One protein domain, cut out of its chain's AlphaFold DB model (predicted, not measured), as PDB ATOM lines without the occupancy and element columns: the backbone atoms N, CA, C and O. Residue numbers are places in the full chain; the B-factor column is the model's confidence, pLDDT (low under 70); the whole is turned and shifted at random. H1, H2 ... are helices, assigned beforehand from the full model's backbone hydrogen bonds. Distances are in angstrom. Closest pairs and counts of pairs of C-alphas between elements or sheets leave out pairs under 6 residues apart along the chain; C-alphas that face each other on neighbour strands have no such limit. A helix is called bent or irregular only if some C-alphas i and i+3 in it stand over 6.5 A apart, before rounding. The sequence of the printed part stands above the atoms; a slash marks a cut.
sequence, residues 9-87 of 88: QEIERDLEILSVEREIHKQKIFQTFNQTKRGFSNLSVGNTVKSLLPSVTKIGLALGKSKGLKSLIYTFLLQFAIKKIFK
ATOM      1  N   GLN A   9      12.555 -24.139 -11.879       88.88
ATOM      2  CA  GLN A   9      12.541 -25.582 -11.596       88.88
ATOM      3  C   GLN A   9      12.591 -26.437 -12.868       88.88
ATOM      4  O   GLN A   9      13.029 -27.582 -12.832       88.88
ATOM      5  N   GLU A  10      12.112 -25.909 -13.993       87.19
ATOM      6  CA  GLU A  10      12.195 -26.594 -15.281       87.19
ATOM      7  C   GLU A  10      13.622 -26.552 -15.830       87.19
ATOM      8  O   GLU A  10      14.127 -27.563 -16.309       87.19
ATOM      9  N   ILE A  11      14.295 -25.410 -15.665       89.25
ATOM     10  CA  ILE A  11      15.705 -25.230 -16.020       89.25
ATOM     11  C   ILE A  11      16.579 -26.201 -15.225       89.25
ATOM     12  O   ILE A  11      17.448 -26.851 -15.795       89.25
ATOM     13  N   GLU A  12      16.346 -26.325 -13.921       89.38
ATOM     14  CA  GLU A  12      17.162 -27.174 -13.053       89.38
ATOM     15  C   GLU A  12      17.028 -28.664 -13.388       89.38
ATOM     16  O   GLU A  12      18.036 -29.362 -13.487       89.38
ATOM     17  N   ARG A  13      15.810 -29.130 -13.691       90.06
ATOM     18  CA  ARG A  13      15.594 -30.497 -14.191       90.06
ATOM     19  C   ARG A  13      16.314 -30.751 -15.514       90.06
ATOM     20  O   ARG A  13      16.956 -31.785 -15.671       90.06
ATOM     21  N   ASP A  14      16.244 -29.814 -16.458       93.62
ATOM     22  CA  ASP A  14      16.947 -29.949 -17.740       93.62
ATOM     23  C   ASP A  14      18.475 -29.925 -17.554       93.62
ATOM     24  O   ASP A  14      19.194 -30.659 -18.235       93.62
ATOM     25  N   LEU A  15      18.990 -29.132 -16.609       93.38
ATOM     26  CA  LEU A  15      20.412 -29.121 -16.260       93.38
ATOM     27  C   LEU A  15      20.866 -30.447 -15.641       93.38
ATOM     28  O   LEU A  15      21.953 -30.928 -15.971       93.38
ATOM     29  N   GLU A  16      20.041 -31.055 -14.790       93.31
ATOM     30  CA  GLU A  16      20.304 -32.374 -14.218       93.31
ATOM     31  C   GLU A  16      20.358 -33.444 -15.320       93.31
ATOM     32  O   GLU A  16      21.340 -34.189 -15.402       93.31
ATOM     33  N   ILE A  17      19.399 -33.436 -16.252       94.50
ATOM     34  CA  ILE A  17      19.396 -34.324 -17.429       94.50
ATOM     35  C   ILE A  17      20.671 -34.130 -18.258       94.50
ATOM     36  O   ILE A  17      21.375 -35.096 -18.555       94.50
ATOM     37  N   LEU A  18      21.026 -32.882 -18.572       94.25
ATOM     38  CA  LEU A  18      22.239 -32.563 -19.329       94.25
ATOM     39  C   LEU A  18      23.515 -33.027 -18.618       94.25
ATOM     40  O   LEU A  18      24.496 -33.388 -19.277       94.25
ATOM     41  N   SER A  19      23.535 -33.002 -17.284       93.75
ATOM     42  CA  SER A  19      24.677 -33.473 -16.500       93.75
ATOM     43  C   SER A  19      24.854 -34.991 -16.624       93.75
ATOM     44  O   SER A  19      25.961 -35.456 -16.919       93.75
ATOM     45  N   VAL A  20      23.755 -35.743 -16.528       95.81
ATOM     46  CA  VAL A  20      23.734 -37.203 -16.671       95.81
ATOM     47  C   VAL A  20      24.089 -37.610 -18.102       95.81
ATOM     48  O   VAL A  20      24.955 -38.462 -18.310       95.81
ATOM     49  N   GLU A  21      23.507 -36.958 -19.112       93.81
ATOM     50  CA  GLU A  21      23.834 -37.200 -20.525       93.81
ATOM     51  C   GLU A  21      25.316 -36.953 -20.824       93.81
ATOM     52  O   GLU A  21      25.965 -37.728 -21.539       93.81
ATOM     53  N   ARG A  22      25.884 -35.885 -20.253       92.69
ATOM     54  CA  ARG A  22      27.310 -35.580 -20.386       92.69
ATOM     55  C   ARG A  22      28.171 -36.691 -19.797       92.69
ATOM     56  O   ARG A  22      29.175 -37.061 -20.413       92.69
ATOM     57  N   GLU A  23      27.814 -37.213 -18.629       93.25
ATOM     58  CA  GLU A  23      28.560 -38.298 -17.998       93.25
ATOM     59  C   GLU A  23      28.476 -39.596 -18.811       93.25
ATOM     60  O   GLU A  23      29.514 -40.206 -19.091       93.25
ATOM     61  N   ILE A  24      27.287 -39.954 -19.303       94.25
ATOM     62  CA  ILE A  24      27.083 -41.098 -20.205       94.25
ATOM     63  C   ILE A  24      27.948 -40.951 -21.462       94.25
ATOM     64  O   ILE A  24      28.661 -41.883 -21.851       94.25
ATOM     65  N   HIS A  25      27.951 -39.773 -22.089       92.31
ATOM     66  CA  HIS A  25      28.788 -39.514 -23.259       92.31
ATOM     67  C   HIS A  25      30.281 -39.612 -22.948       92.31
ATOM     68  O   HIS A  25      31.026 -40.228 -23.718       92.31
ATOM     69  N   LYS A  26      30.733 -39.072 -21.814       93.19
ATOM     70  CA  LYS A  26      32.131 -39.186 -21.379       93.19
ATOM     71  C   LYS A  26      32.534 -40.650 -21.199       93.19
ATOM     72  O   LYS A  26      33.585 -41.058 -21.699       93.19
ATOM     73  N   GLN A  27      31.696 -41.449 -20.542       90.81
ATOM     74  CA  GLN A  27      31.937 -42.879 -20.361       90.81
ATOM     75  C   GLN A  27      31.949 -43.624 -21.700       90.81
ATOM     76  O   GLN A  27      32.850 -44.428 -21.934       90.81
ATOM     77  N   LYS A  28      31.030 -43.312 -22.619       89.56
ATOM     78  CA  LYS A  28      30.991 -43.900 -23.967       89.56
ATOM     79  C   LYS A  28      32.257 -43.596 -24.762       89.56
ATOM     80  O   LYS A  28      32.811 -44.498 -25.389       89.56
ATOM     81  N   ILE A  29      32.756 -42.361 -24.709       86.31
ATOM     82  CA  ILE A  29      34.019 -41.978 -25.355       86.31
ATOM     83  C   ILE A  29      35.185 -42.747 -24.733       86.31
ATOM     84  O   ILE A  29      35.994 -43.320 -25.460       86.31
ATOM     85  N   PHE A  30      35.259 -42.813 -23.404       89.31
ATOM     86  CA  PHE A  30      36.312 -43.554 -22.709       89.31
ATOM     87  C   PHE A  30      36.286 -45.054 -23.045       89.31
ATOM     88  O   PHE A  30      37.324 -45.651 -23.336       89.31
ATOM     89  N   GLN A  31      35.101 -45.665 -23.069       84.62
ATOM     90  CA  GLN A  31      34.908 -47.054 -23.480       84.62
ATOM     91  C   GLN A  31      35.295 -47.267 -24.944       84.62
ATOM     92  O   GLN A  31      36.027 -48.210 -25.234       84.62
ATOM     93  N   THR A  32      34.884 -46.371 -25.844       79.56
ATOM     94  CA  THR A  32      35.243 -46.419 -27.270       79.56
ATOM     95  C   THR A  32      36.754 -46.304 -27.448       79.56
ATOM     96  O   THR A  32      37.347 -47.076 -28.198       79.56
ATOM     97  N   PHE A  33      37.410 -45.402 -26.715       79.75
ATOM     98  CA  PHE A  33      38.863 -45.244 -26.740       79.75
ATOM     99  C   PHE A  33      39.578 -46.499 -26.229       79.75
ATOM    100  O   PHE A  33      40.524 -46.971 -26.856       79.75
ATOM    101  N   ASN A  34      39.095 -47.100 -25.141       74.25
ATOM    102  CA  ASN A  34      39.647 -48.346 -24.610       74.25
ATOM    103  C   ASN A  34      39.414 -49.542 -25.542       74.25
ATOM    104  O   ASN A  34      40.322 -50.349 -25.728       74.25
ATOM    105  N   GLN A  35      38.233 -49.665 -26.148       75.00
ATOM    106  CA  GLN A  35      37.938 -50.696 -27.148       75.00
ATOM    107  C   GLN A  35      38.811 -50.522 -28.390       75.00
ATOM    108  O   GLN A  35      39.397 -51.487 -28.863       75.00
ATOM    109  N   THR A  36      38.975 -49.285 -28.856       71.69
ATOM    110  CA  THR A  36      39.847 -48.937 -29.980       71.69
ATOM    111  C   THR A  36      41.304 -49.264 -29.654       71.69
ATOM    112  O   THR A  36      41.972 -49.920 -30.445       71.69
ATOM    113  N   LYS A  37      41.790 -48.920 -28.454       68.94
ATOM    114  CA  LYS A  37      43.138 -49.278 -27.983       68.94
ATOM    115  C   LYS A  37      43.344 -50.794 -27.924       68.94
ATOM    116  O   LYS A  37      44.394 -51.260 -28.351       68.94
ATOM    117  N   ARG A  38      42.352 -51.554 -27.446       61.25
ATOM    118  CA  ARG A  38      42.380 -53.030 -27.448       61.25
ATOM    119  C   ARG A  38      42.340 -53.608 -28.866       61.25
ATOM    120  O   ARG A  38      43.045 -54.565 -29.159       61.25
ATOM    121  N   GLY A  39      41.556 -53.010 -29.762       60.31
ATOM    122  CA  GLY A  39      41.507 -53.372 -31.179       60.31
ATOM    123  C   GLY A  39      42.843 -53.126 -31.879       60.31
ATOM    124  O   GLY A  39      43.311 -53.990 -32.611       60.31
ATOM    125  N   PHE A  40      43.505 -52.004 -31.589       58.81
ATOM    126  CA  PHE A  40      44.846 -51.703 -32.094       58.81
ATOM    127  C   PHE A  40      45.944 -52.554 -31.447       58.81
ATOM    128  O   PHE A  40      46.895 -52.905 -32.137       58.81
ATOM    129  N   SER A  41      45.828 -52.922 -30.166       60.03
ATOM    130  CA  SER A  41      46.795 -53.821 -29.518       60.03
ATOM    131  C   SER A  41      46.667 -55.271 -29.991       60.03
ATOM    132  O   SER A  41      47.661 -55.985 -30.019       60.03
ATOM    133  N   ASN A  42      45.458 -55.699 -30.370       57.41
ATOM    134  CA  ASN A  42      45.187 -57.036 -30.907       57.41
ATOM    135  C   ASN A  42      45.382 -57.119 -32.426       57.41
ATOM    136  O   ASN A  42      45.423 -58.215 -32.989       57.41
ATOM    137  N   LEU A  43      45.507 -55.979 -33.104       57.16
ATOM    138  CA  LEU A  43      45.926 -55.944 -34.490       57.16
ATOM    139  C   LEU A  43      47.414 -56.294 -34.507       57.16
ATOM    140  O   LEU A  43      48.256 -55.477 -34.147       57.16
ATOM    141  N   SER A  44      47.750 -57.518 -34.910       60.78
ATOM    142  CA  SER A  44      49.120 -57.873 -35.288       60.78
ATOM    143  C   SER A  44      49.504 -57.037 -36.514       60.78
ATOM    144  O   SER A  44      49.378 -57.462 -37.666       60.78
ATOM    145  N   VAL A  45      49.917 -55.792 -36.253       59.25
ATOM    146  CA  VAL A  45      50.268 -54.768 -37.245       59.25
ATOM    147  C   VAL A  45      51.297 -55.329 -38.230       59.25
ATOM    148  O   VAL A  45      51.229 -55.043 -39.420       59.25
ATOM    149  N   GLY A  46      52.185 -56.216 -37.772       57.62
ATOM    150  CA  GLY A  46      53.195 -56.860 -38.609       57.62
ATOM    151  C   GLY A  46      52.629 -57.684 -39.771       57.62
ATOM    152  O   GLY A  46      53.182 -57.632 -40.869       57.62
ATOM    153  N   ASN A  47      51.510 -58.390 -39.584       59.72
ATOM    154  CA  ASN A  47      50.974 -59.297 -40.607       59.72
ATOM    155  C   ASN A  47      49.953 -58.608 -41.522       59.72
ATOM    156  O   ASN A  47      49.949 -58.849 -42.730       59.72
ATOM    157  N   THR A  48      49.139 -57.697 -40.981       59.88
ATOM    158  CA  THR A  48      48.154 -56.931 -41.762       59.88
ATOM    159  C   THR A  48      48.816 -55.844 -42.613       59.88
ATOM    160  O   THR A  48      48.435 -55.641 -43.761       59.88
ATOM    161  N   VAL A  49      49.861 -55.172 -42.118       60.91
ATOM    162  CA  VAL A  49      50.592 -54.181 -42.932       60.91
ATOM    163  C   VAL A  49      51.342 -54.864 -44.076       60.91
ATOM    164  O   VAL A  49      51.383 -54.334 -45.185       60.91
ATOM    165  N   LYS A  50      51.860 -56.080 -43.857       63.53
ATOM    166  CA  LYS A  50      52.558 -56.869 -44.882       63.53
ATOM    167  C   LYS A  50      51.628 -57.354 -46.002       63.53
ATOM    168  O   LYS A  50      52.069 -57.425 -47.145       63.53
ATOM    169  N   SER A  51      50.353 -57.629 -45.709       63.34
ATOM    170  CA  SER A  51      49.348 -57.998 -46.720       63.34
ATOM    171  C   SER A  51      48.691 -56.798 -47.413       63.34
ATOM    172  O   SER A  51      48.189 -56.938 -48.526       63.34
ATOM    173  N   LEU A  52      48.733 -55.609 -46.802       64.12
ATOM    174  CA  LEU A  52      48.258 -54.358 -47.407       64.12
ATOM    175  C   LEU A  52      49.343 -53.640 -48.226       64.12
ATOM    176  O   LEU A  52      49.021 -52.924 -49.172       64.12
ATOM    177  N   LEU A  53      50.623 -53.881 -47.940       66.25
ATOM    178  CA  LEU A  53      51.776 -53.351 -48.680       66.25
ATOM    179  C   LEU A  53      51.687 -53.522 -50.212       66.25
ATOM    180  O   LEU A  53      51.950 -52.548 -50.918       66.25
ATOM    181  N   PRO A  54      51.274 -54.683 -50.764       68.69
ATOM    182  CA  PRO A  54      51.159 -54.897 -52.211       68.69
ATOM    183  C   PRO A  54      50.038 -54.080 -52.871       68.69
ATOM    184  O   PRO A  54      50.133 -53.715 -54.041       68.69
ATOM    185  N   SER A  55      48.966 -53.783 -52.135       61.81
ATOM    186  CA  SER A  55      47.818 -53.015 -52.637       61.81
ATOM    187  C   SER A  55      48.056 -51.513 -52.493       61.81
ATOM    188  O   SER A  55      47.773 -50.741 -53.409       61.81
ATOM    189  N   VAL A  56      48.663 -51.096 -51.378       59.09
ATOM    190  CA  VAL A  56      49.031 -49.700 -51.108       59.09
ATOM    191  C   VAL A  56      50.192 -49.255 -51.998       59.09
ATOM    192  O   VAL A  56      50.215 -48.105 -52.417       59.09
ATOM    193  N   THR A  57      51.111 -50.149 -52.379       60.91
ATOM    194  CA  THR A  57      52.128 -49.838 -53.400       60.91
ATOM    195  C   THR A  57      51.508 -49.657 -54.778       60.91
ATOM    196  O   THR A  57      51.881 -48.711 -55.455       60.91
ATOM    197  N   LYS A  58      50.519 -50.461 -55.190       59.75
ATOM    198  CA  LYS A  58      49.817 -50.264 -56.475       59.75
ATOM    199  C   LYS A  58      49.013 -48.963 -56.509       59.75
ATOM    200  O   LYS A  58      49.094 -48.227 -57.488       59.75
ATOM    201  N   ILE A  59      48.302 -48.643 -55.428       58.88
ATOM    202  CA  ILE A  59      47.566 -47.379 -55.277       58.88
ATOM    203  C   ILE A  59      48.545 -46.198 -55.187       58.88
ATOM    204  O   ILE A  59      48.382 -45.211 -55.891       58.88
ATOM    205  N   GLY A  60      49.618 -46.311 -54.406       56.62
ATOM    206  CA  GLY A  60      50.665 -45.296 -54.277       56.62
ATOM    207  C   GLY A  60      51.486 -45.081 -55.553       56.62
ATOM    208  O   GLY A  60      51.876 -43.953 -55.831       56.62
ATOM    209  N   LEU A  61      51.702 -46.113 -56.374       60.03
ATOM    210  CA  LEU A  61      52.358 -46.015 -57.687       60.03
ATOM    211  C   LEU A  61      51.423 -45.445 -58.760       60.03
ATOM    212  O   LEU A  61      51.869 -44.642 -59.580       60.03
ATOM    213  N   ALA A  62      50.140 -45.817 -58.754       58.19
ATOM    214  CA  ALA A  62      49.142 -45.254 -59.664       58.19
ATOM    215  C   ALA A  62      48.845 -43.781 -59.334       58.19
ATOM    216  O   ALA A  62      48.784 -42.937 -60.228       58.19
ATOM    217  N   LEU A  63      48.743 -43.441 -58.047       56.28
ATOM    218  CA  LEU A  63      48.520 -42.073 -57.581       56.28
ATOM    219  C   LEU A  63      49.806 -41.231 -57.554       56.28
ATOM    220  O   LEU A  63      49.732 -40.014 -57.724       56.28
ATOM    221  N   GLY A  64      50.981 -41.844 -57.397       55.62
ATOM    222  CA  GLY A  64      52.287 -41.171 -57.355       55.62
ATOM    223  C   GLY A  64      52.733 -40.579 -58.695       55.62
ATOM    224  O   GLY A  64      53.574 -39.679 -58.721       55.62
ATOM    225  N   LYS A  65      52.130 -41.021 -59.806       58.16
ATOM    226  CA  LYS A  65      52.288 -40.389 -61.126       58.16
ATOM    227  C   LYS A  65      51.356 -39.191 -61.342       58.16
ATOM    228  O   LYS A  65      51.570 -38.423 -62.278       58.16
ATOM    229  N   SER A  66      50.354 -38.986 -60.482       62.28
ATOM    230  CA  SER A  66      49.442 -37.846 -60.582       62.28
ATOM    231  C   SER A  66      49.980 -36.644 -59.795       62.28
ATOM    232  O   SER A  66      50.342 -36.742 -58.620       62.28
ATOM    233  N   LYS A  67      50.022 -35.470 -60.433       61.22
ATOM    234  CA  LYS A  67      50.450 -34.208 -59.799       61.22
ATOM    235  C   LYS A  67      49.564 -33.810 -58.599       61.22
ATOM    236  O   LYS A  67      50.002 -33.039 -57.751       61.22
ATOM    237  N   GLY A  68      48.352 -34.367 -58.505       65.38
ATOM    238  CA  GLY A  68      47.363 -34.061 -57.467       65.38
ATOM    239  C   GLY A  68      47.660 -34.655 -56.086       65.38
ATOM    240  O   GLY A  68      47.364 -34.018 -55.085       65.38
ATOM    241  N   LEU A  69      48.294 -35.830 -55.977       64.75
ATOM    242  CA  LEU A  69      48.564 -36.395 -54.645       64.75
ATOM    243  C   LEU A  69      49.703 -35.654 -53.927       64.75
ATOM    244  O   LEU A  69      49.655 -35.460 -52.713       64.75
ATOM    245  N   LYS A  70      50.699 -35.176 -54.683       65.50
ATOM    246  CA  LYS A  70      51.761 -34.323 -54.135       65.50
ATOM    247  C   LYS A  70      51.172 -33.038 -53.555       65.50
ATOM    248  O   LYS A  70      51.518 -32.679 -52.435       65.50
ATOM    249  N   SER A  71      50.239 -32.388 -54.261       67.56
ATOM    250  CA  SER A  71      49.604 -31.165 -53.757       67.56
ATOM    251  C   SER A  71      48.770 -31.417 -52.501       67.56
ATOM    252  O   SER A  71      48.858 -30.620 -51.578       67.56
ATOM    253  N   LEU A  72      48.050 -32.540 -52.410       73.31
ATOM    254  CA  LEU A  72      47.292 -32.896 -51.206       73.31
ATOM    255  C   LEU A  72      48.191 -33.133 -49.986       73.31
ATOM    256  O   LEU A  72      47.863 -32.702 -48.884       73.31
ATOM    257  N   ILE A  73      49.346 -33.778 -50.165       74.12
ATOM    258  CA  ILE A  73      50.298 -33.988 -49.066       74.12
ATOM    259  C   ILE A  73      50.947 -32.657 -48.663       74.12
ATOM    260  O   ILE A  73      51.067 -32.370 -47.472       74.12
ATOM    261  N   TYR A  74      51.311 -31.807 -49.631       77.88
ATOM    262  CA  TYR A  74      51.867 -30.485 -49.337       77.88
ATOM    263  C   TYR A  74      50.865 -29.579 -48.620       77.88
ATOM    264  O   TYR A  74      51.249 -28.916 -47.661       77.88
ATOM    265  N   THR A  75      49.590 -29.573 -49.016       77.88
ATOM    266  CA  THR A  75      48.567 -28.766 -48.335       77.88
ATOM    267  C   THR A  75      48.305 -29.270 -46.923       77.88
ATOM    268  O   THR A  75      48.128 -28.452 -46.025       77.88
ATOM    269  N   PHE A  76      48.360 -30.583 -46.687       82.44
ATOM    270  CA  PHE A  76      48.198 -31.148 -45.347       82.44
ATOM    271  C   PHE A  76      49.372 -30.802 -44.422       82.44
ATOM    272  O   PHE A  76      49.162 -30.362 -43.291       82.44
ATOM    273  N   LEU A  77      50.611 -30.949 -44.907       83.31
ATOM    274  CA  LEU A  77      51.813 -30.591 -44.148       83.31
ATOM    275  C   LEU A  77      51.894 -29.083 -43.894       83.31
ATOM    276  O   LEU A  77      52.249 -28.667 -42.791       83.31
ATOM    277  N   LEU A  78      51.509 -28.265 -44.876       83.38
ATOM    278  CA  LEU A  78      51.454 -26.814 -44.737       83.38
ATOM    279  C   LEU A  78      50.364 -26.386 -43.746       83.38
ATOM    280  O   LEU A  78      50.649 -25.596 -42.853       83.38
ATOM    281  N   GLN A  79      49.150 -26.940 -43.831       81.94
ATOM    282  CA  GLN A  79      48.088 -26.676 -42.851       81.94
ATOM    283  C   GLN A  79      48.499 -27.105 -41.442       81.94
ATOM    284  O   GLN A  79      48.225 -26.391 -40.480       81.94
ATOM    285  N   PHE A  80      49.187 -28.239 -41.305       87.94
ATOM    286  CA  PHE A  80      49.710 -28.697 -40.023       87.94
ATOM    287  C   PHE A  80      50.780 -27.749 -39.469       87.94
ATOM    288  O   PHE A  80      50.723 -27.384 -38.295       87.94
ATOM    289  N   ALA A  81      51.722 -27.308 -40.306       85.50
ATOM    290  CA  ALA A  81      52.759 -26.355 -39.923       85.50
ATOM    291  C   ALA A  81      52.164 -24.992 -39.540       85.50
ATOM    292  O   ALA A  81      52.460 -24.490 -38.460       85.50
ATOM    293  N   ILE A  82      51.258 -24.439 -40.354       83.88
ATOM    294  CA  ILE A  82      50.536 -23.192 -40.059       83.88
ATOM    295  C   ILE A  82      49.789 -23.327 -38.734       83.88
ATOM    296  O   ILE A  82      49.973 -22.511 -37.841       83.88
ATOM    297  N   LYS A  83      49.008 -24.396 -38.549       82.94
ATOM    298  CA  LYS A  83      48.260 -24.631 -37.308       82.94
ATOM    299  C   LYS A  83      49.175 -24.819 -36.096       82.94
ATOM    300  O   LYS A  83      48.771 -24.496 -34.987       82.94
ATOM    301  N   LYS A  84      50.394 -25.329 -36.286       81.88
ATOM    302  CA  LYS A  84      51.408 -25.458 -35.232       81.88
ATOM    303  C   LYS A  84      52.067 -24.117 -34.887       81.88
ATOM    304  O   LYS A  84      52.334 -23.886 -33.715       81.88
ATOM    305  N   ILE A  85      52.297 -23.245 -35.871       84.50
ATOM    306  CA  ILE A  85      52.841 -21.891 -35.671       84.50
ATOM    307  C   ILE A  85      51.790 -20.948 -35.058       84.50
ATOM    308  O   ILE A  85      52.115 -20.200 -34.146       84.50
ATOM    309  N   PHE A  86      50.537 -21.010 -35.514       78.62
ATOM    310  CA  PHE A  86      49.436 -20.140 -35.065       78.62
ATOM    311  C   PHE A  86      48.760 -20.594 -33.763       78.62
ATOM    312  O   PHE A  86      47.859 -19.924 -33.272       78.62
ATOM    313  N   LYS A  87      49.164 -21.739 -33.204       61.78
ATOM    314  CA  LYS A  87      48.712 -22.217 -31.886       61.78
ATOM    315  C   LYS A  87      49.762 -21.945 -30.799       61.78
ATOM    316  O   LYS A  87      49.913 -22.739 -29.871       61.78
TER     317      LYS A  87
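Overview. This is residues 9 to 87 of the 88 residues of an uncharacterized protein of Avrilella dinanensis (UniProt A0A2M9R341). Look for an open hook of three helices, with an empty middle: the long H1 is the shank, H2 turns the corner and H3 folds back. The printed part has 79 residues, with H1, H2, H3 in that order and no named strand, all helix. It is extended, with a radius of gyration of the C-alphas of 22.0 A, spanning 65 by 37 by 20 A.

Along the chain. Find C-alpha 9 at (12.541, -25.582, -11.596); from there H1, residues 9 to 42, runs 49.3 A. H2, residues 45 to 64, covers 24.4 A, with a kink of 46 degrees near residue 52; it is only just irregular, C-alphas 51 and 54 being 6.6 A apart. H3, residues 67 to 85, runs 27.2 A to C-alpha 85 at (52.841, -21.891, -35.671).

Arrangement. H1 is apart from H2 and H3. H2 and H3 are close but not clearly touching, their closest C-alphas, Leu 63 and Leu 69, 6.4 A apart; they run opposite ways at a steep tilt of 64 degrees. Every O i to N i+4 pair is within hydrogen-bond range in H1, 13 of 16 in H2 and 14 of 15 in H3.

Size, cuts and confidence. The farthest C-alphas, Gln 9 and Lys 65, are 65.2 A apart. The printed part has no cut, and both links are tight. Residues 37 to 71 and residue 87 have pLDDT under 70.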